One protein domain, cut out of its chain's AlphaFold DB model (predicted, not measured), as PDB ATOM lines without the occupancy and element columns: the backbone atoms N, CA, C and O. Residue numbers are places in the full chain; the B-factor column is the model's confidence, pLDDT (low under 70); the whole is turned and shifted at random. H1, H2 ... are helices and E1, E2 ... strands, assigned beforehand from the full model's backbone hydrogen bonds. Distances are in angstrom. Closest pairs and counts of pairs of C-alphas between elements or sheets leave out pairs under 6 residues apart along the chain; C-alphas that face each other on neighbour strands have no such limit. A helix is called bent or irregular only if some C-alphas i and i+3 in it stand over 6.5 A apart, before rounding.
ATOM      1  N   ARG A 133     -10.547 -13.034 -48.654       93.19
ATOM      2  CA  ARG A 133     -11.218 -12.648 -47.398       93.19
ATOM      3  C   ARG A 133     -12.267 -11.572 -47.676       93.19
ATOM      4  O   ARG A 133     -12.274 -10.989 -48.755       93.19
ATOM      5  N   ASP A 134     -13.173 -11.341 -46.736       90.19
ATOM      6  CA  ASP A 134     -14.155 -10.257 -46.836       90.19
ATOM      7  C   ASP A 134     -13.576  -8.998 -46.188       90.19
ATOM      8  O   ASP A 134     -13.277  -9.000 -44.993       90.19
ATOM      9  N   ALA A 135     -13.388  -7.932 -46.968       89.62
ATOM     10  CA  ALA A 135     -12.925  -6.657 -46.430       89.62
ATOM     11  C   ALA A 135     -14.064  -5.966 -45.667       89.62
ATOM     12  O   ALA A 135     -15.076  -5.589 -46.257       89.62
ATOM     13  N   HIS A 136     -13.900  -5.796 -44.357       86.00
ATOM     14  CA  HIS A 136     -14.882  -5.134 -43.501       86.00
ATOM     15  C   HIS A 136     -14.196  -4.439 -42.323       86.00
ATOM     16  O   HIS A 136     -13.115  -4.853 -41.899       86.00
ATOM     17  N   SER A 137     -14.831  -3.379 -41.823       82.88
ATOM     18  CA  SER A 137     -14.409  -2.698 -40.601       82.88
ATOM     19  C   SER A 137     -15.182  -3.245 -39.404       82.88
ATOM     20  O   SER A 137     -16.386  -3.477 -39.505       82.88
ATOM     21  N   VAL A 138     -14.502  -3.443 -38.274       82.69
ATOM     22  CA  VAL A 138     -15.120  -3.858 -37.003       82.69
ATOM     23  C   VAL A 138     -14.570  -2.990 -35.887       82.69
ATOM     24  O   VAL A 138     -13.357  -2.851 -35.775       82.69
ATOM     25  N   VAL A 139     -15.450  -2.445 -35.050       79.88
ATOM     26  CA  VAL A 139     -15.079  -1.770 -33.800       79.88
ATOM     27  C   VAL A 139     -15.149  -2.797 -32.675       79.88
ATOM     28  O   VAL A 139     -16.151  -3.501 -32.537       79.88
ATOM     29  N   PHE A 140     -14.084  -2.919 -31.885       76.94
ATOM     30  CA  PHE A 140     -14.029  -3.892 -30.795       76.94
ATOM     31  C   PHE A 140     -14.563  -3.279 -29.500       76.94
ATOM     32  O   PHE A 140     -14.136  -2.200 -29.095       76.94
ATOM     33  N   GLN A 141     -15.473  -3.991 -28.829       60.28
ATOM     34  CA  GLN A 141     -16.039  -3.574 -27.539       60.28
ATOM     35  C   GLN A 141     -15.109  -3.881 -26.344       60.28
ATOM     36  O   GLN A 141     -15.290  -3.306 -25.275       60.28
ATOM     37  N   GLN A 142     -14.092  -4.739 -26.510       56.28
ATOM     38  CA  GLN A 142     -13.096  -5.092 -25.483       56.28
ATOM     39  C   GLN A 142     -11.680  -5.228 -26.069       56.28
ATOM     40  O   GLN A 142     -11.514  -5.406 -27.277       56.28
ATOM     41  N   ASP A 143     -10.660  -5.135 -25.204       46.56
ATOM     42  CA  ASP A 143      -9.243  -5.284 -25.563       46.56
ATOM     43  C   ASP A 143      -8.898  -6.725 -25.936       46.56
ATOM     44  O   ASP A 143      -8.413  -7.514 -25.125       46.56
ATOM     45  N   THR A 144      -9.078  -7.067 -27.204       46.53
ATOM     46  CA  THR A 144      -8.382  -8.215 -27.772       46.53
ATOM     47  C   THR A 144      -6.910  -7.827 -27.901       46.53
ATOM     48  O   THR A 144      -6.556  -7.009 -28.754       46.53
ATOM     49  N   LYS A 145      -6.039  -8.376 -27.042       45.16
ATOM     50  CA  LYS A 145      -4.581  -8.241 -27.188       45.16
ATOM     51  C   LYS A 145      -4.182  -8.787 -28.559       45.16
ATOM     52  O   LYS A 145      -4.107  -9.998 -28.754       45.16
ATOM     53  N   ALA A 146      -3.965  -7.897 -29.524       49.50
ATOM     54  CA  ALA A 146      -3.342  -8.259 -30.786       49.50
ATOM     55  C   ALA A 146      -1.948  -8.821 -30.484       49.50
ATOM     56  O   ALA A 146      -1.227  -8.250 -29.667       49.50
ATOM     57  N   SER A 147      -1.588  -9.937 -31.119       47.12
ATOM     58  CA  SER A 147      -0.274 -10.559 -30.964       47.12
ATOM     59  C   SER A 147       0.822  -9.534 -31.259       47.12
ATOM     60  O   SER A 147       0.894  -8.974 -32.354       47.12
ATOM     61  N   GLU A 148       1.608  -9.233 -30.231       53.72
ATOM     62  CA  GLU A 148       2.642  -8.202 -30.234       53.72
ATOM     63  C   GLU A 148       3.882  -8.745 -30.955       53.72
ATOM     64  O   GLU A 148       4.276  -9.873 -30.677       53.72
ATOM     65  N   MET A 149       4.489  -7.975 -31.871       53.06
ATOM     66  CA  MET A 149       5.815  -8.298 -32.415       53.06
ATOM     67  C   MET A 149       6.741  -7.073 -32.395       53.06
ATOM     68  O   MET A 149       6.331  -5.947 -32.694       53.06
ATOM     69  N   THR A 150       7.990  -7.300 -32.011       53.78
ATOM     70  CA  THR A 150       9.110  -6.355 -32.004       53.78
ATOM     71  C   THR A 150       9.836  -6.359 -33.354       53.78
ATOM     72  O   THR A 150       9.542  -7.183 -34.215       53.78
ATOM     73  N   TYR A 151      10.744  -5.406 -33.597       54.09
ATOM     74  CA  TYR A 151      11.540  -5.402 -34.836       54.09
ATOM     75  C   TYR A 151      12.501  -6.604 -34.882       54.09
ATOM     76  O   TYR A 151      12.732  -7.195 -35.935       54.09
ATOM     77  N   GLU A 152      12.999  -6.999 -33.716       58.31
ATOM     78  CA  GLU A 152      13.887  -8.131 -33.494       58.31
ATOM     79  C   GLU A 152      13.208  -9.460 -33.861       58.31
ATOM     80  O   GLU A 152      13.861 -10.344 -34.416       58.31
ATOM     81  N   ASP A 153      11.883  -9.559 -33.694       55.50
ATOM     82  CA  ASP A 153      11.094 -10.732 -34.105       55.50
ATOM     83  C   ASP A 153      11.135 -10.986 -35.625       55.50
ATOM     84  O   ASP A 153      10.804 -12.083 -36.082       55.50
ATOM     85  N   TYR A 154      11.563 -10.001 -36.427       58.75
ATOM     86  CA  TYR A 154      11.732 -10.158 -37.875       58.75
ATOM     87  C   TYR A 154      13.150 -10.597 -38.278       58.75
ATOM     88  O   TYR A 154      13.319 -11.079 -39.398       58.75
ATOM     89  N   GLN A 155      14.161 -10.501 -37.398       54.81
ATOM     90  CA  GLN A 155      15.553 -10.859 -37.732       54.81
ATOM     91  C   GLN A 155      15.783 -12.371 -37.939       54.81
ATOM     92  O   GLN A 155      16.838 -12.763 -38.429       54.81
ATOM     93  N   GLY A 156      14.796 -13.217 -37.622       56.25
ATOM     94  CA  GLY A 156      14.827 -14.667 -37.861       56.25
ATOM     95  C   GLY A 156      13.948 -15.153 -39.020       56.25
ATOM     96  O   GLY A 156      13.877 -16.357 -39.265       56.25
ATOM     97  N   ILE A 157      13.250 -14.257 -39.727       65.69
ATOM     98  CA  ILE A 157      12.401 -14.646 -40.859       65.69
ATOM     99  C   ILE A 157      13.300 -14.849 -42.079       65.69
ATOM    100  O   ILE A 157      13.769 -13.891 -42.688       65.69
ATOM    101  N   GLN A 158      13.518 -16.114 -42.442       64.25
ATOM    102  CA  GLN A 158      14.430 -16.518 -43.519       64.25
ATOM    103  C   GLN A 158      14.085 -15.910 -44.895       64.25
ATOM    104  O   GLN A 158      14.970 -15.762 -45.730       64.25
ATOM    105  N   ASP A 159      12.822 -15.532 -45.114       82.75
ATOM    106  CA  ASP A 159      12.298 -14.999 -46.381       82.75
ATOM    107  C   ASP A 159      11.732 -13.574 -46.227       82.75
ATOM    108  O   ASP A 159      10.654 -13.234 -46.720       82.75
ATOM    109  N   PHE A 160      12.407 -12.737 -45.433       89.69
ATOM    110  CA  PHE A 160      11.991 -11.351 -45.253       89.69
ATOM    111  C   PHE A 160      12.438 -10.466 -46.422       89.69
ATOM    112  O   PHE A 160      13.628 -10.339 -46.710       89.69
ATOM    113  N   HIS A 161      11.477  -9.790 -47.050       93.19
ATOM    114  CA  HIS A 161      11.690  -8.860 -48.154       93.19
ATOM    115  C   HIS A 161      11.445  -7.413 -47.695       93.19
ATOM    116  O   HIS A 161      10.300  -6.940 -47.702       93.19
ATOM    117  N   PRO A 162      12.492  -6.686 -47.262       93.50
ATOM    118  CA  PRO A 162      12.359  -5.292 -46.858       93.50
ATOM    119  C   PRO A 162      12.069  -4.395 -48.064       93.50
ATOM    120  O   PRO A 162      12.679  -4.549 -49.119       93.50
ATOM    121  N   PHE A 163      11.194  -3.397 -47.901       95.19
ATOM    122  CA  PHE A 163      10.945  -2.411 -48.965       95.19
ATOM    123  C   PHE A 163      12.162  -1.524 -49.243       95.19
ATOM    124  O   PHE A 163      12.316  -1.007 -50.350       95.19
ATOM    125  N   LEU A 164      13.009  -1.322 -48.234       94.06
ATOM    126  CA  LEU A 164      14.248  -0.574 -48.347       94.06
ATOM    127  C   LEU A 164      15.310  -1.186 -47.436       94.06
ATOM    128  O   LEU A 164      15.066  -1.412 -46.252       94.06
ATOM    129  N   THR A 165      16.508  -1.367 -47.983       89.81
ATOM    130  CA  THR A 165      17.700  -1.766 -47.232       89.81
ATOM    131  C   THR A 165      18.734  -0.654 -47.331       89.81
ATOM    132  O   THR A 165      19.072  -0.217 -48.431       89.81
ATOM    133  N   LEU A 166      19.247  -0.192 -46.193       86.81
ATOM    134  CA  LEU A 166      20.347   0.767 -46.116       86.81
ATOM    135  C   LEU A 166      21.456   0.161 -45.267       86.81
ATOM    136  O   LEU A 166      21.197  -0.237 -44.137       86.81
ATOM    137  N   LYS A 167      22.687   0.118 -45.793       86.06
ATOM    138  CA  LYS A 167      23.840  -0.495 -45.102       86.06
ATOM    139  C   LYS A 167      23.510  -1.905 -44.583       86.06
ATOM    140  O   LYS A 167      23.741  -2.207 -43.417       86.06
ATOM    141  N   ASP A 168      22.876  -2.707 -45.439       80.19
ATOM    142  CA  ASP A 168      22.445  -4.082 -45.153       80.19
ATOM    143  C   ASP A 168      21.428  -4.234 -44.007       80.19
ATOM    144  O   ASP A 168      21.181  -5.335 -43.524       80.19
ATOM    145  N   GLN A 169      20.773  -3.140 -43.606       84.50
ATOM    146  CA  GLN A 169      19.712  -3.144 -42.602       84.50
ATOM    147  C   GLN A 169      18.371  -2.726 -43.206       84.50
ATOM    148  O   GLN A 169      18.277  -1.735 -43.941       84.50
ATOM    149  N   ALA A 170      17.317  -3.473 -42.871       87.44
ATOM    150  CA  ALA A 170      15.948  -3.117 -43.227       87.44
ATOM    151  C   ALA A 170      15.590  -1.749 -42.627       87.44
ATOM    152  O   ALA A 170      15.832  -1.482 -41.452       87.44
ATOM    153  N   THR A 171      15.041  -0.866 -43.453       89.88
ATOM    154  CA  THR A 171      14.700   0.508 -43.076       89.88
ATOM    155  C   THR A 171      13.207   0.739 -43.261       89.88
ATOM    156  O   THR A 171      12.641   0.375 -44.291       89.88
ATOM    157  N   GLU A 172      12.572   1.384 -42.279       91.31
ATOM    158  CA  GLU A 172      11.152   1.722 -42.369       91.31
ATOM    159  C   GLU A 172      10.870   2.719 -43.499       91.31
ATOM    160  O   GLU A 172      11.605   3.683 -43.720       91.31
ATOM    161  N   VAL A 173       9.766   2.489 -44.203       94.69
ATOM    162  CA  VAL A 173       9.310   3.320 -45.310       94.69
ATOM    163  C   VAL A 173       7.975   3.954 -44.943       94.69
ATOM    164  O   VAL A 173       6.993   3.264 -44.667       94.69
ATOM    165  N   PHE A 174       7.930   5.282 -44.983       94.88
ATOM    166  CA  PHE A 174       6.725   6.059 -44.723       94.88
ATOM    167  C   PHE A 174       5.789   6.062 -45.934       94.88
ATOM    168  O   PHE A 174       6.208   6.302 -47.073       94.88
ATOM    169  N   CYS A 175       4.501   5.850 -45.687       95.19
ATOM    170  CA  CYS A 175       3.462   5.983 -46.694       95.19
ATOM    171  C   CYS A 175       2.188   6.608 -46.117       95.19
ATOM    172  O   CYS A 175       1.943   6.618 -44.911       95.19
ATOM    173  N   THR A 176       1.371   7.150 -47.009       96.00
ATOM    174  CA  THR A 176       0.053   7.692 -46.694       96.00
ATOM    175  C   THR A 176      -1.003   6.782 -47.301       96.00
ATOM    176  O   THR A 176      -0.959   6.487 -48.494       96.00
ATOM    177  N   TYR A 177      -1.950   6.338 -46.482       96.12
ATOM    178  CA  TYR A 177      -3.149   5.636 -46.914       96.12
ATOM    179  C   TYR A 177      -4.310   6.620 -47.053       96.12
ATOM    180  O   TYR A 177      -4.638   7.318 -46.094       96.12
ATOM    181  N   GLN A 178      -4.947   6.647 -48.225       95.69
ATOM    182  CA  GLN A 178      -6.163   7.428 -48.447       95.69
ATOM    183  C   GLN A 178      -7.415   6.570 -48.196       95.69
ATOM    184  O   GLN A 178      -7.816   5.757 -49.045       95.69
ATOM    185  N   ASP A 179      -8.073   6.779 -47.053       91.81
ATOM    186  CA  ASP A 179      -9.389   6.207 -46.780       91.81
ATOM    187  C   ASP A 179     -10.464   7.062 -47.457       91.81
ATOM    188  O   ASP A 179     -10.810   8.155 -47.010       91.81
ATOM    189  N   HIS A 180     -10.996   6.555 -48.564       88.19
ATOM    190  CA  HIS A 180     -12.028   7.244 -49.334       88.19
ATOM    191  C   HIS A 180     -13.417   7.137 -48.687       88.19
ATOM    192  O   HIS A 180     -14.279   7.952 -48.989       88.19
ATOM    193  N   ASN A 181     -13.641   6.159 -47.800       85.88
ATOM    194  CA  ASN A 181     -14.920   5.997 -47.110       85.88
ATOM    195  C   ASN A 181     -15.049   7.007 -45.968       85.88
ATOM    196  O   ASN A 181     -16.118   7.580 -45.776       85.88
ATOM    197  N   LYS A 182     -13.956   7.231 -45.227       85.81
ATOM    198  CA  LYS A 182     -13.897   8.215 -44.132       85.81
ATOM    199  C   LYS A 182     -13.343   9.580 -44.568       85.81
ATOM    200  O   LYS A 182     -13.262  10.488 -43.751       85.81
ATOM    201  N   ASN A 183     -12.978   9.724 -45.845       88.62
ATOM    202  CA  ASN A 183     -12.348  10.913 -46.426       88.62
ATOM    203  C   ASN A 183     -11.148  11.425 -45.601       88.62
ATOM    204  O   ASN A 183     -11.031  12.615 -45.312       88.62
ATOM    205  N   GLN A 184     -10.269  10.507 -45.198       90.75
ATOM    206  CA  GLN A 184      -9.147  10.790 -44.306       90.75
ATOM    207  C   GLN A 184      -7.842  10.205 -44.854       90.75
ATOM    208  O   GLN A 184      -7.811   9.095 -45.385       90.75
ATOM    209  N   ALA A 185      -6.751  10.953 -44.688       92.62
ATOM    210  CA  ALA A 185      -5.397  10.491 -44.962       92.62
ATOM    211  C   ALA A 185      -4.736  10.000 -43.666       92.62
ATOM    212  O   ALA A 185      -4.774  10.684 -42.642       92.62
ATOM    213  N   ILE A 186      -4.126   8.816 -43.706       92.94
ATOM    214  CA  ILE A 186      -3.526   8.169 -42.535       92.94
ATOM    215  C   ILE A 186      -2.072   7.844 -42.830       92.94
ATOM    216  O   ILE A 186      -1.758   7.179 -43.815       92.94
ATOM    217  N   SER A 187      -1.178   8.294 -41.957       93.62
ATOM    218  CA  SER A 187       0.247   7.990 -42.058       93.62
ATOM    219  C   SER A 187       0.540   6.602 -41.498       93.62
ATOM    220  O   SER A 187       0.213   6.306 -40.346       93.62
ATOM    221  N   LEU A 188       1.197   5.770 -42.298       95.06
ATOM    222  CA  LEU A 188       1.642   4.425 -41.952       95.06
ATOM    223  C   LEU A 188       3.150   4.299 -42.204       95.06
ATOM    224  O   LEU A 188       3.712   4.993 -43.055       95.06
ATOM    225  N   SER A 189       3.793   3.385 -41.488       93.94
ATOM    226  CA  SER A 189       5.137   2.905 -41.811       93.94
ATOM    227  C   SER A 189       5.070   1.439 -42.201       93.94
ATOM    228  O   SER A 189       4.385   0.649 -41.550       93.94
ATOM    229  N   LEU A 190       5.792   1.077 -43.258       95.12
ATOM    230  CA  LEU A 190       5.940  -0.284 -43.761       95.12
ATOM    231  C   LEU A 190       7.406  -0.702 -43.663       95.12
ATOM    232  O   LEU A 190       8.285   0.088 -43.995       95.12
ATOM    233  N   MET A 191       7.672  -1.936 -43.236       93.12
ATOM    234  CA  MET A 191       9.041  -2.471 -43.193       93.12
ATOM    235  C   MET A 191       9.327  -3.365 -44.398       93.12
ATOM    236  O   MET A 191      10.348  -3.231 -45.066       93.12
ATOM    237  N   GLY A 192       8.401  -4.269 -44.702       94.00
ATOM    238  CA  GLY A 192       8.590  -5.291 -45.720       94.00
ATOM    239  C   GLY A 192       7.452  -6.296 -45.730       94.00
ATOM    240  O   GLY A 192       6.418  -6.100 -45.082       94.00
ATOM    241  N   TRP A 193       7.657  -7.382 -46.453       95.56
ATOM    242  CA  TRP A 193       6.715  -8.485 -46.583       95.56
ATOM    243  C   TRP A 193       7.458  -9.820 -46.544       95.56
ATOM    244  O   TRP A 193       8.675  -9.856 -46.692       95.56
ATOM    245  N   TYR A 194       6.745 -10.906 -46.262       92.88
ATOM    246  CA  TYR A 194       7.337 -12.238 -46.139       92.88
ATOM    247  C   TYR A 194       6.277 -13.335 -46.205       92.88
ATOM    248  O   TYR A 194       5.078 -13.070 -46.045       92.88
ATOM    249  N   TYR A 195       6.728 -14.573 -46.381       89.94
ATOM    250  CA  TYR A 195       5.896 -15.761 -46.254       89.94
ATOM    251  C   TYR A 195       5.935 -16.336 -44.831       89.94
ATOM    252  O   TYR A 195       6.996 -16.568 -44.256       89.94
ATOM    253  N   LEU A 196       4.760 -16.604 -44.253       85.94
ATOM    254  CA  LEU A 196       4.600 -17.442 -43.062       85.94
ATOM    255  C   LEU A 196       3.858 -18.717 -43.465       85.94
ATOM    256  O   LEU A 196       2.634 -18.714 -43.632       85.94
ATOM    257  N   GLY A 197       4.608 -19.799 -43.670       85.06
ATOM    258  CA  GLY A 197       4.094 -20.953 -44.405       85.06
ATOM    259  C   GLY A 197       3.677 -20.514 -45.812       85.06
ATOM    260  O   GLY A 197       4.447 -19.874 -46.515       85.06
ATOM    261  N   GLN A 198       2.433 -20.787 -46.203       86.50
ATOM    262  CA  GLN A 198       1.894 -20.351 -47.499       86.50
ATOM    263  C   GLN A 198       1.240 -18.954 -47.465       86.50
ATOM    264  O   GLN A 198       0.732 -18.474 -48.477       86.50
ATOM    265  N   GLN A 199       1.192 -18.297 -46.301       90.31
ATOM    266  CA  GLN A 199       0.522 -17.007 -46.139       90.31
ATOM    267  C   GLN A 199       1.467 -15.858 -46.450       90.31
ATOM    268  O   GLN A 199       2.517 -15.738 -45.823       90.31
ATOM    269  N   LEU A 200       1.044 -14.957 -47.330       94.50
ATOM    270  CA  LEU A 200       1.762 -13.713 -47.562       94.50
ATOM    271  C   LEU A 200       1.392 -12.691 -46.482       94.50
ATOM    272  O   LEU A 200       0.209 -12.417 -46.251       94.50
ATOM    273  N   LYS A 201       2.392 -12.130 -45.808       94.56
ATOM    274  CA  LYS A 201       2.216 -11.167 -44.717       94.56
ATOM    275  C   LYS A 201       2.980  -9.877 -44.983       94.56
ATOM    276  O   LYS A 201       4.007  -9.878 -45.654       94.56
ATOM    277  N   ILE A 202       2.467  -8.773 -44.445       95.44
ATOM    278  CA  ILE A 202       3.083  -7.444 -44.514       95.44
ATOM    279  C   ILE A 202       3.362  -6.916 -43.110       95.44
ATOM    280  O   ILE A 202       2.509  -7.012 -42.223       95.44
ATOM    281  N   SER A 203       4.553  -6.347 -42.928       93.06
ATOM    282  CA  SER A 203       4.986  -5.701 -41.691       93.06
ATOM    283  C   SER A 203       4.725  -4.198 -41.750       93.06
ATOM    284  O   SER A 203       5.222  -3.506 -42.647       93.06
ATOM    285  N   TRP A 204       3.930  -3.693 -40.807       93.81
ATOM    286  CA  TRP A 204       3.462  -2.308 -40.797       93.81
ATOM    287  C   TRP A 204       3.166  -1.776 -39.390       93.81
ATOM    288  O   TRP A 204       2.987  -2.544 -38.447       93.81
ATOM    289  N   LYS A 205       3.058  -0.454 -39.247       91.94
ATOM    290  CA  LYS A 205       2.530   0.216 -38.046       91.94
ATOM    291  C   LYS A 205       1.839   1.542 -38.405       91.94
ATOM    292  O   LYS A 205       2.232   2.178 -39.386       91.94
ATOM    293  N   PRO A 206       0.819   1.985 -37.650       91.44
ATOM    294  CA  PRO A 206       0.272   3.331 -37.795       91.44
ATOM    295  C   PRO A 206       1.224   4.376 -37.199       91.44
ATOM    296  O   PRO A 206       1.679   4.223 -36.073       91.44
ATOM    297  N   ASN A 207       1.479   5.474 -37.910       85.06
ATOM    298  CA  ASN A 207       2.330   6.561 -37.400       85.06
ATOM    299  C   ASN A 207       1.561   7.593 -36.573       85.06
ATOM    300  O   ASN A 207       2.165   8.419 -35.897       85.06
ATOM    301  N   SER A 208       0.229   7.543 -36.596       72.38
ATOM    302  CA  SER A 208      -0.643   8.396 -35.780       72.38
ATOM    303  C   SER A 208      -0.568   8.091 -34.276       72.38
ATOM    304  O   SER A 208      -1.142   8.826 -33.475       72.38
ATOM    305  N   GLN A 209       0.121   7.016 -33.879       71.25
ATOM    306  CA  GLN A 209       0.228   6.557 -32.497       71.25
ATOM    307  C   GLN A 209       1.713   6.515 -32.074       71.25
ATOM    308  O   GLN A 209       2.462   5.681 -32.579       71.25
ATOM    309  N   PRO A 210       2.156   7.352 -31.113       65.56
ATOM    310  CA  PRO A 210       3.570   7.465 -30.721       65.56
ATOM    311  C   PRO A 210       4.212   6.168 -30.207       65.56
ATOM    312  O   PRO A 210       5.428   6.022 -30.236       65.56
ATOM    313  N   LYS A 211       3.396   5.224 -29.719       75.50
ATOM    314  CA  LYS A 211       3.822   3.909 -29.208       75.50
ATOM    315  C   LYS A 211       3.322   2.755 -30.085       75.50
ATOM    316  O   LYS A 211       3.160   1.635 -29.602       75.50
ATOM    317  N   ALA A 212       3.026   3.028 -31.358       76.88
ATOM    318  CA  ALA A 212       2.616   1.998 -32.301       76.88
ATOM    319  C   ALA A 212       3.705   0.937 -32.450       76.88
ATOM    320  O   ALA A 212       4.841   1.233 -32.823       76.88
ATOM    321  N   ARG A 213       3.333  -0.313 -32.194       79.56
ATOM    322  CA  ARG A 213       4.198  -1.467 -32.434       79.56
ATOM    323  C   ARG A 213       4.105  -1.917 -33.884       79.56
ATOM    324  O   ARG A 213       3.085  -1.692 -34.541       79.56
ATOM    325  N   TRP A 214       5.157  -2.583 -34.348       86.56
ATOM    326  CA  TRP A 214       5.135  -3.302 -35.614       86.56
ATOM    327  C   TRP A 214       4.115  -4.435 -35.557       86.56
ATOM    328  O   TRP A 214       3.937  -5.103 -34.540       86.56
ATOM    329  N   ARG A 215       3.410  -4.626 -36.664       88.12
ATOM    330  CA  ARG A 215       2.352  -5.615 -36.811       88.12
ATOM    331  C   ARG A 215       2.598  -6.402 -38.070       88.12
ATOM    332  O   ARG A 215       2.952  -5.830 -39.097       88.12
ATOM    333  N   SER A 216       2.315  -7.691 -37.992       89.25
ATOM    334  CA  SER A 216       2.303  -8.553 -39.158       89.25
ATOM    335  C   SER A 216       0.871  -8.913 -39.517       89.25
ATOM    336  O   SER A 216       0.210  -9.681 -38.813       89.25
ATOM    337  N   SER A 217       0.386  -8.334 -40.612       93.00
ATOM    338  CA  SER A 217      -0.963  -8.592 -41.108       93.00
ATOM    339  C   SER A 217      -0.928  -9.488 -42.331       93.00
ATOM    340  O   SER A 217      -0.070  -9.360 -43.201       93.00
ATOM    341  N   LEU A 218      -1.911 -10.379 -42.408       94.06
ATOM    342  CA  LEU A 218      -2.160 -11.169 -43.600       94.06
ATOM    343  C   LEU A 218      -2.536 -10.257 -44.773       94.06
ATOM    344  O   LEU A 218      -3.417  -9.403 -44.641       94.06
ATOM    345  N   LEU A 219      -1.909 -10.492 -45.923       97.12
ATOM    346  CA  LEU A 219      -2.337  -9.935 -47.196       97.12
ATOM    347  C   LEU A 219      -3.424 -10.815 -47.806       97.12
ATOM    348  O   LEU A 219      -3.296 -12.035 -47.908       97.12
ATOM    349  N   ALA A 220      -4.517 -10.175 -48.192       96.38
ATOM    350  CA  ALA A 220      -5.722 -10.825 -48.657       96.38
ATOM    351  C   ALA A 220      -6.301 -10.132 -49.893       96.38
ATOM    352  O   ALA A 220      -5.977  -8.992 -50.236       96.38
ATOM    353  N   ILE A 221      -7.204 -10.848 -50.559       95.81
ATOM    354  CA  ILE A 221      -7.927 -10.379 -51.738       95.81
ATOM    355  C   ILE A 221      -9.399 -10.273 -51.381       95.81
ATOM    356  O   ILE A 221     -10.022 -11.269 -51.001       95.81
ATOM    357  N   ASP A 222      -9.978  -9.082 -51.519       94.19
ATOM    358  CA  ASP A 222     -11.376  -8.885 -51.159       94.19
ATOM    359  C   ASP A 222     -12.280  -9.716 -52.078       94.19
ATOM    360  O   ASP A 222     -12.235  -9.597 -53.310       94.19
ATOM    361  N   LYS A 223     -13.133 -10.569 -51.500       88.94
ATOM    362  CA  LYS A 223     -14.020 -11.453 -52.267       88.94
ATOM    363  C   LYS A 223     -14.914 -10.665 -53.224       88.94
ATOM    364  O   LYS A 223     -15.121 -11.135 -54.353       88.94
ATOM    365  N   LYS A 224     -15.401  -9.490 -52.800       88.06
ATOM    366  CA  LYS A 224     -16.377  -8.663 -53.529       88.06
ATOM    367  C   LYS A 224     -15.729  -7.812 -54.621       88.06
ATOM    368  O   LYS A 224     -16.164  -7.859 -55.777       88.06
ATOM    369  N   THR A 225     -14.704  -7.043 -54.268       89.12
ATOM    370  CA  THR A 225     -14.085  -6.043 -55.151       89.12
ATOM    371  C   THR A 225     -12.834  -6.538 -55.867       89.12
ATOM    372  O   THR A 225     -12.464  -5.945 -56.876       89.12
ATOM    373  N   LYS A 226     -12.225  -7.644 -55.410       90.12
ATOM    374  CA  LYS A 226     -10.932  -8.170 -55.896       90.12
ATOM    375  C   LYS A 226      -9.744  -7.237 -55.657       90.12
ATOM    376  O   LYS A 226      -8.697  -7.404 -56.269       90.12
ATOM    377  N   ARG A 227      -9.900  -6.264 -54.759       94.38
ATOM    378  CA  ARG A 227      -8.828  -5.360 -54.343       94.38
ATOM    379  C   ARG A 227      -7.936  -6.058 -53.316       94.38
ATOM    380  O   ARG A 227      -8.420  -6.869 -52.526       94.38
ATOM    381  N   TYR A 228      -6.649  -5.734 -53.330       97.38
ATOM    382  CA  TYR A 228      -5.670  -6.297 -52.402       97.38
ATOM    383  C   TYR A 228      -5.596  -5.449 -51.144       97.38
ATOM    384  O   TYR A 228      -5.526  -4.221 -51.230       97.38
ATOM    385  N   PHE A 229      -5.632  -6.097 -49.987       97.62
ATOM    386  CA  PHE A 229      -5.674  -5.407 -48.711       97.62
ATOM    387  C   PHE A 229      -5.012  -6.220 -47.608       97.62
ATOM    388  O   PHE A 229      -4.900  -7.439 -47.693       97.62
ATOM    389  N   PHE A 230      -4.614  -5.531 -46.550       96.62
ATOM    390  CA  PHE A 230      -4.417  -6.133 -45.238       96.62
ATOM    391  C   PHE A 230      -5.393  -5.487 -44.255       96.62
ATOM    392  O   PHE A 230      -6.019  -4.476 -44.571       96.62
ATOM    393  N   GLN A 231      -5.553  -6.071 -43.073       92.81
ATOM    394  CA  GLN A 231      -6.415  -5.518 -42.028       92.81
ATOM    395  C   GLN A 231      -5.631  -5.197 -40.764       92.81
ATOM    396  O   GLN A 231      -4.705  -5.921 -40.381       92.81
ATOM    397  N   GLY A 232      -6.050  -4.129 -40.097       89.75
ATOM    398  CA  GLY A 232      -5.763  -3.888 -38.692       89.75
ATOM    399  C   GLY A 232      -6.116  -2.472 -38.267       89.75
ATOM    400  O   GLY A 232      -6.729  -1.715 -39.015       89.75
ATOM    401  N   ASN A 233      -5.747  -2.122 -37.036       88.94
ATOM    402  CA  ASN A 233      -6.158  -0.854 -36.447       88.94
ATOM    403  C   ASN A 233      -5.328   0.337 -36.960       88.94
ATOM    404  O   ASN A 233      -4.205   0.549 -36.496       88.94
ATOM    405  N   ILE A 234      -5.857   1.112 -37.897       87.81
ATOM    406  CA  ILE A 234      -5.186   2.311 -38.429       87.81
ATOM    407  C   ILE A 234      -5.642   3.615 -37.757       87.81
ATOM    408  O   ILE A 234      -5.032   4.662 -37.975       87.81
ATOM    409  N   TYR A 235      -6.682   3.548 -36.925       86.19
ATOM    410  CA  TYR A 235      -7.266   4.681 -36.210       86.19
ATOM    411  C   TYR A 235      -6.882   4.649 -34.726       86.19
ATOM    412  O   TYR A 235      -6.263   3.704 -34.246       86.19
ATOM    413  N   GLN A 236      -7.187   5.716 -33.985       78.06
ATOM    414  CA  GLN A 236      -7.013   5.709 -32.525       78.06
ATOM    415  C   GLN A 236      -8.077   4.846 -31.831       78.06
ATOM    416  O   GLN A 236      -7.805   4.232 -30.802       78.06
ATOM    417  N   GLU A 237      -9.275   4.779 -32.413       79.06
ATOM    418  CA  GLU A 237     -10.378   3.952 -31.928       79.06
ATOM    419  C   GLU A 237     -10.045   2.460 -32.023       79.06
ATOM    420  O   GLU A 237      -9.280   2.019 -32.882       79.06
ATOM    421  N   LYS A 238     -10.620   1.649 -31.131       74.94
ATOM    422  CA  LYS A 238     -10.397   0.199 -31.135       74.94
ATOM    423  C   LYS A 238     -11.162  -0.439 -32.283       74.94
ATOM    424  O   LYS A 238     -12.385  -0.524 -32.251       74.94
ATOM    425  N   GLY A 239     -10.441  -0.963 -33.260       83.19
ATOM    426  CA  GLY A 239     -11.065  -1.685 -34.352       83.19
ATOM    427  C   GLY A 239     -10.069  -2.287 -35.319       83.19
ATOM    428  O   GLY A 239      -8.861  -2.305 -35.090       83.19
ATOM    429  N   THR A 240     -10.597  -2.801 -36.413       87.00
ATOM    430  CA  THR A 240      -9.825  -3.225 -37.570       87.00
ATOM    431  C   THR A 240     -10.467  -2.630 -38.804       87.00
ATOM    432  O   THR A 240     -11.689  -2.667 -38.938       87.00
ATOM    433  N   ASP A 241      -9.649  -2.101 -39.704       91.31
ATOM    434  CA  ASP A 241     -10.098  -1.553 -40.972       91.31
ATOM    435  C   ASP A 241      -9.260  -2.156 -42.106       91.31
ATOM    436  O   ASP A 241      -8.068  -2.446 -41.926       91.31
ATOM    437  N   PRO A 242      -9.862  -2.389 -43.285       94.25
ATOM    438  CA  PRO A 242      -9.120  -2.823 -44.453       94.25
ATOM    439  C   PRO A 242      -8.275  -1.671 -45.008       94.25
ATOM    440  O   PRO A 242      -8.785  -0.597 -45.323       94.25
ATOM    441  N   VAL A 243      -6.985  -1.933 -45.197       96.00
ATOM    442  CA  VAL A 243      -6.038  -1.042 -45.866       96.00
ATOM    443  C   VAL A 243      -5.803  -1.559 -47.278       96.00
ATOM    444  O   VAL A 243      -5.080  -2.535 -47.486       96.00
ATOM    445  N   PHE A 244      -6.437  -0.923 -48.260       97.06
ATOM    446  CA  PHE A 244      -6.272  -1.295 -49.664       97.06
ATOM    447  C   PHE A 244      -4.935  -0.798 -50.219       97.06
ATOM    448  O   PHE A 244      -4.647   0.396 -50.184       97.06
ATOM    449  N   LEU A 245      -4.146  -1.712 -50.790       97.25
ATOM    450  CA  LEU A 245      -2.781  -1.426 -51.242       97.25
ATOM    451  C   LEU A 245      -2.714  -0.365 -52.348       97.25
ATOM    452  O   LEU A 245      -1.764   0.406 -52.405       97.25
ATOM    453  N   GLU A 246      -3.719  -0.304 -53.218       96.00
ATOM    454  CA  GLU A 246      -3.793   0.691 -54.300       96.00
ATOM    455  C   GLU A 246      -4.009   2.129 -53.807       96.00
ATOM    456  O   GLU A 246      -3.784   3.069 -54.563       96.00
ATOM    457  N   ASN A 247      -4.413   2.298 -52.546       96.56
ATOM    458  CA  ASN A 247      -4.604   3.602 -51.916       96.56
ATOM    459  C   ASN A 247      -3.380   4.035 -51.087       96.56
ATOM    460  O   ASN A 247      -3.456   5.034 -50.370       96.56
ATOM    461  N   LEU A 248      -2.279   3.277 -51.139       96.62
ATOM    462  CA  LEU A 248      -1.020   3.630 -50.488       96.62
ATOM    463  C   LEU A 248      -0.172   4.504 -51.408       96.62
ATOM    464  O   LEU A 248       0.093   4.154 -52.556       96.62
ATOM    465  N   THR A 249       0.315   5.614 -50.866       96.56
ATOM    466  CA  THR A 249       1.272   6.502 -51.528       96.56
ATOM    467  C   THR A 249       2.556   6.552 -50.714       96.56
ATOM    468  O   THR A 249       2.556   7.026 -49.580       96.56
ATOM    469  N   PHE A 250       3.655   6.051 -51.277       95.38
ATOM    470  CA  PHE A 250       4.968   6.093 -50.634       95.38
ATOM    471  C   PHE A 250       5.548   7.505 -50.659       95.38
ATOM    472  O   PHE A 250       5.506   8.182 -51.687       95.38
ATOM    473  N   GLN A 251       6.123   7.934 -49.538       93.44
ATOM    474  CA  GLN A 251       6.833   9.205 -49.480       93.44
ATOM    475  C   GLN A 251       8.181   9.105 -50.218       93.44
ATOM    476  O   GLN A 251       8.803   8.034 -50.220       93.44
ATOM    477  N   PRO A 252       8.662  10.198 -50.843       92.06
ATOM    478  CA  PRO A 252       9.985  10.232 -51.454       92.06
ATOM    479  C   PRO A 252      11.083   9.874 -50.447       92.06
ATOM    480  O   PRO A 252      11.107  10.377 -49.326       92.06
ATOM    481  N   GLN A 253      12.005   9.007 -50.858       93.12
ATOM    482  CA  GLN A 253      13.154   8.619 -50.042       93.12
ATOM    483  C   GLN A 253      14.313   9.606 -50.227       93.12
ATOM    484  O   GLN A 253      14.363  10.339 -51.213       93.12
ATOM    485  N   LYS A 254      15.298   9.568 -49.313       89.50
ATOM    486  CA  LYS A 254      16.485  10.452 -49.333       89.50
ATOM    487  C   LYS A 254      17.222  10.487 -50.679       89.50
ATOM    488  O   LYS A 254      17.857  11.485 -50.997       89.50
ATOM    489  N   SER A 255      17.154   9.408 -51.460       93.38
ATOM    490  CA  SER A 255      17.693   9.351 -52.817       93.38
ATOM    491  C   SER A 255      16.649   8.836 -53.812       93.38
ATOM    492  O   SER A 255      15.730   8.076 -53.476       93.38
ATOM    493  N   ARG A 256      16.823   9.213 -55.085       93.62
ATOM    494  CA  ARG A 256      16.012   8.689 -56.192       93.62
ATOM    495  C   ARG A 256      16.152   7.171 -56.327       93.62
ATOM    496  O   ARG A 256      15.150   6.504 -56.565       93.62
ATOM    497  N   ALA A 257      17.361   6.640 -56.136       93.75
ATOM    498  CA  ALA A 257      17.628   5.203 -56.177       93.75
ATOM    499  C   ALA A 257      16.828   4.455 -55.097       93.75
ATOM    500  O   ALA A 257      16.163   3.469 -55.399       93.75
ATOM    501  N   ASN A 258      16.782   4.985 -53.872       94.50
ATOM    502  CA  ASN A 258      16.009   4.391 -52.779       94.50
ATOM    503  C   ASN A 258      14.504   4.417 -53.079       94.50
ATOM    504  O   ASN A 258      13.808   3.436 -52.846       94.50
ATOM    505  N   SER A 259      13.996   5.514 -53.652       94.56
ATOM    506  CA  SER A 259      12.583   5.606 -54.051       94.56
ATOM    507  C   SER A 259      12.229   4.588 -55.146       94.56
ATOM    508  O   SER A 259      11.145   4.005 -55.134       94.56
ATOM    509  N   GLN A 260      13.149   4.346 -56.085       95.00
ATOM    510  CA  GLN A 260      12.989   3.322 -57.119       95.00
ATOM    511  C   GLN A 260      13.039   1.905 -56.540       95.00
ATOM    512  O   GLN A 260      12.243   1.072 -56.966       95.00
ATOM    513  N   ALA A 261      13.914   1.647 -55.563       95.00
ATOM    514  CA  ALA A 261      13.991   0.364 -54.866       95.00
ATOM    515  C   ALA A 261      12.670   0.036 -54.151       95.00
ATOM    516  O   ALA A 261      12.098  -1.024 -54.391       95.00
ATOM    517  N   VAL A 262      12.113   0.994 -53.397       96.81
ATOM    518  CA  VAL A 262      10.799   0.852 -52.741       96.81
ATOM    519  C   VAL A 262       9.701   0.529 -53.754       96.81
ATOM    520  O   VAL A 262       8.919  -0.402 -53.562       96.81
ATOM    521  N   ALA A 263       9.640   1.273 -54.862       95.56
ATOM    522  CA  ALA A 263       8.634   1.046 -55.896       95.56
ATOM    523  C   ALA A 263       8.791  -0.323 -56.586       95.56
ATOM    524  O   ALA A 263       7.792  -0.968 -56.916       95.56
ATOM    525  N   ALA A 264      10.031  -0.767 -56.813       95.25
ATOM    526  CA  ALA A 264      10.328  -2.068 -57.400       95.25
ATOM    527  C   ALA A 264       9.904  -3.212 -56.470       95.25
ATOM    528  O   ALA A 264       9.233  -4.142 -56.919       95.25
ATOM    529  N   GLU A 265      10.210  -3.105 -55.179       97.12
ATOM    530  CA  GLU A 265       9.870  -4.132 -54.198       97.12
ATOM    531  C   GLU A 265       8.363  -4.182 -53.919       97.12
ATOM    532  O   GLU A 265       7.759  -5.252 -53.883       97.12
ATOM    533  N   PHE A 266       7.694  -3.027 -53.866       97.31
ATOM    534  CA  PHE A 266       6.234  -2.990 -53.808       97.31
ATOM    535  C   PHE A 266       5.592  -3.629 -55.043       97.31
ATOM    536  O   PHE A 266       4.616  -4.369 -54.937       97.31
ATOM    537  N   LYS A 267       6.155  -3.413 -56.236       95.62
ATOM    538  CA  LYS A 267       5.683  -4.089 -57.449       95.62
ATOM    539  C   LYS A 267       5.872  -5.608 -57.367       95.62
ATOM    540  O   LYS A 267       4.984  -6.325 -57.832       95.62
ATOM    541  N   ARG A 268       6.978  -6.082 -56.784       95.75
ATOM    542  CA  ARG A 268       7.233  -7.510 -56.540       95.75
ATOM    543  C   ARG A 268       6.184  -8.102 -55.601       95.75
ATOM    544  O   ARG A 268       5.542  -9.078 -55.972       95.75
ATOM    545  N   LEU A 269       5.884  -7.433 -54.487       97.50
ATOM    546  CA  LEU A 269       4.790  -7.815 -53.589       97.50
ATOM    547  C   LEU A 269       3.448  -7.980 -54.328       97.50
ATOM    548  O   LEU A 269       2.753  -8.983 -54.175       97.50
ATOM    549  N   ILE A 270       3.078  -7.021 -55.185       96.69
ATOM    550  CA  ILE A 270       1.840  -7.112 -55.980       96.69
ATOM    551  C   ILE A 270       1.870  -8.303 -56.955       96.69
ATOM    552  O   ILE A 270       0.820  -8.876 -57.258       96.69
ATOM    553  N   GLN A 271       3.039  -8.675 -57.480       93.06
ATOM    554  CA  GLN A 271       3.183  -9.859 -58.327       93.06
ATOM    555  C   GLN A 271       2.980 -11.149 -57.529       93.06
ATOM    556  O   GLN A 271       2.266 -12.020 -58.018       93.06
ATOM    557  N   GLU A 272       3.508 -11.244 -56.310       94.81
ATOM    558  CA  GLU A 272       3.286 -12.392 -55.420       94.81
ATOM    559  C   GLU A 272       1.801 -12.567 -55.073       94.81
ATOM    560  O   GLU A 272       1.243 -13.650 -55.250       94.81
ATOM    561  N   ILE A 273       1.099 -11.482 -54.718       94.38
ATOM    562  CA  ILE A 273      -0.354 -11.532 -54.459       94.38
ATOM    563  C   ILE A 273      -1.114 -12.048 -55.690       94.38
ATOM    564  O   ILE A 273      -2.034 -12.855 -55.563       94.38
ATOM    565  N   LYS A 274      -0.722 -11.624 -56.899       91.00
ATOM    566  CA  LYS A 274      -1.327 -12.102 -58.156       91.00
ATOM    567  C   LYS A 274      -1.056 -13.579 -58.419       91.00
ATOM    568  O   LYS A 274      -1.921 -14.254 -58.974       91.00
ATOM    569  N   GLN A 275       0.123 -14.076 -58.054       89.38
ATOM    570  CA  GLN A 275       0.435 -15.500 -58.158       89.38
ATOM    571  C   GLN A 275      -0.444 -16.313 -57.200       89.38
ATOM    572  O   GLN A 275      -1.087 -17.267 -57.643       89.38
ATOM    573  N   GLN A 276      -0.585 -15.877 -55.941       88.69
ATOM    574  CA  GLN A 276      -1.503 -16.503 -54.982       88.69
ATOM    575  C   GLN A 276      -2.964 -16.446 -55.449       88.69
ATOM    576  O   GLN A 276      -3.680 -17.445 -55.379       88.69
ATOM    577  N   GLU A 277      -3.409 -15.300 -55.979       89.88
ATOM    578  CA  GLU A 277      -4.745 -15.139 -56.565       89.88
ATOM    579  C   GLU A 277      -4.994 -16.190 -57.642       89.88
ATOM    580  O   GLU A 277      -6.026 -16.863 -57.657       89.88
ATOM    581  N   ARG A 278      -4.030 -16.328 -58.552       83.75
ATOM    582  CA  ARG A 278      -4.117 -17.234 -59.685       83.75
ATOM    583  C   ARG A 278      -4.177 -18.684 -59.232       83.75
ATOM    584  O   ARG A 278      -5.069 -19.399 -59.683       83.75
ATOM    585  N   ALA A 279      -3.277 -19.093 -58.341       82.50
ATOM    586  CA  ALA A 279      -3.255 -20.444 -57.798       82.50
ATOM    587  C   ALA A 279      -4.598 -20.784 -57.129       82.50
ATOM    588  O   ALA A 279      -5.231 -21.781 -57.479       82.50
ATOM    589  N   ALA A 280      -5.104 -19.904 -56.262       84.19
ATOM    590  CA  ALA A 280      -6.367 -20.117 -55.558       84.19
ATOM    591  C   ALA A 280      -7.598 -20.134 -56.485       84.19
ATOM    592  O   ALA A 280      -8.551 -20.878 -56.253       84.19
ATOM    593  N   LEU A 281      -7.611 -19.327 -57.552       80.44
ATOM    594  CA  LEU A 281      -8.691 -19.350 -58.549       80.44
ATOM    595  C   LEU A 281      -8.696 -20.628 -59.393       80.44
ATOM    596  O   LEU A 281      -9.752 -21.004 -59.903       80.44
ATOM    597  N   LEU A 282      -7.548 -21.286 -59.556       71.25
ATOM    598  CA  LEU A 282      -7.455 -22.562 -60.263       71.25
ATOM    599  C   LEU A 282      -7.972 -23.734 -59.410       71.25
ATOM    600  O   LEU A 282      -8.507 -24.694 -59.970       71.25
ATOM    601  N   THR A 283      -7.861 -23.650 -58.079       67.25
ATOM    602  CA  THR A 283      -8.269 -24.717 -57.145       67.25
ATOM    603  C   THR A 283      -9.679 -24.573 -56.578       67.25
ATOM    604  O   THR A 283     -10.306 -25.593 -56.272       67.25
ATOM    605  N   ARG A 284     -10.223 -23.352 -56.487       62.97
ATOM    606  CA  ARG A 284     -11.635 -23.082 -56.155       62.97
ATOM    607  C   ARG A 284     -12.565 -23.537 -57.293       62.97
ATOM    608  O   ARG A 284     -13.062 -22.722 -58.069       62.97
TER     609      ARG A 284
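AT A GLANCE: This is residues 133 to 284 of the 285 residues of an uncharacterized protein of Streptococcus alactolyticus (UniProt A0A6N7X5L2). A seven-stranded antiparallel sheet, curled like part of a barrel and folded back on itself so that E6 and E5 face E3, E2, E1 and E7 across the hinge strand E4, is crossed slantwise by one long helix, H1, whose last turns stick out past it with residues 278 to 284. A stretch of 40 residues with no named element, residues 133 to 172, runs round the outside, tied by short pairings to E6 and to E2. The printed part has 152 residues, with seven named strands followed along the chain by one named helix; the sheet's order is E6, E5, E4, E3, E2, E1, E7, and the class is mixed, helices and strands. The whole is compact, with a radius of gyration of the C-alphas of 15.4 A, and spans 43 by 43 by 31 A.

IN THESE COORDINATES: Find C-alpha 173 at (9.310, 3.320, -45.310), where E1 begins; E1 is residues 173 to 179, 19.0 A long. Next comes E2, residues 184 to 196, the longest strand at 31.4 A; it bends by 67 degrees at residue 191. Then read E3, residues 199 to 206, 22.0 A, and E4, residues 215 to 222, 20.1 A. E5 is residues 228 to 232, 13.9 A, and E6 is residues 239 to 244, 16.0 A. E7 is only residues 248 to 250, 6.5 A, from C-alpha 248 at (-1.020, 3.630, -50.488). H1, residues 256 to 283, runs 41.3 A from C-alpha 256 at (16.012, 8.689, -56.192) to C-alpha 283 at (-8.269, -24.717, -57.145).

HOW THE PARTS SIT: Begin with the strongly twisted sheet, whose edge strands are E6 and E7. E1 to E6 form a meander, each strand the antiparallel neighbour of the one before, and each step is a hairpin. Look at E1 and E2, where N 175 and O 188 are 2.9 A apart; at E2 and E3, where N 201 and O 194 are 2.9 A apart; and at E3 and E4, where N 217 and O 202 are 3.0 A apart. E4 is staggered: residues 215 to 218 pair with E3, and 219 to 221 with E5, where N 229 and O 220 are 2.9 A apart. Between E5 and E6, N 243 and O 230 are 2.8 A apart; between E1 and E7, N 176 and O 249 are 2.8 A apart. In this folded sheet, one sheet bent back into two leaves that face each other, 14 pairs of C-alphas lie within 11 A. The closest C-alphas of E1 and E6 are those of Tyr 177 and Val 243, 7.4 A apart, while E2 and E5, for instance, are apart. Now find H1, on the sheet at a height of 9.0 A; on the local plane it runs slantwise to E4 at 47 degrees. It lies over E4 and only just over E1, on which 3 of its C-alphas fall. Its closest C-alphas to E4 are Glu 277 and Ile 221, 7.5 A apart. In H1 each O i to N i+4 pair is within hydrogen-bond range.

THE WHOLE: The two C-alphas farthest apart are those of Gln 141 and Ala 257, 45.1 A. The printed part has no cut, and no link is long. Look for short antiparallel pairings of residues 138 to 139 with 239 to 240 of E6, and of 161 to 162 with 192 to 193 of E2. The mean pLDDT of the printed part is 85.6; it is under 70 at residues 141 to 158, 210, and 283 to 284.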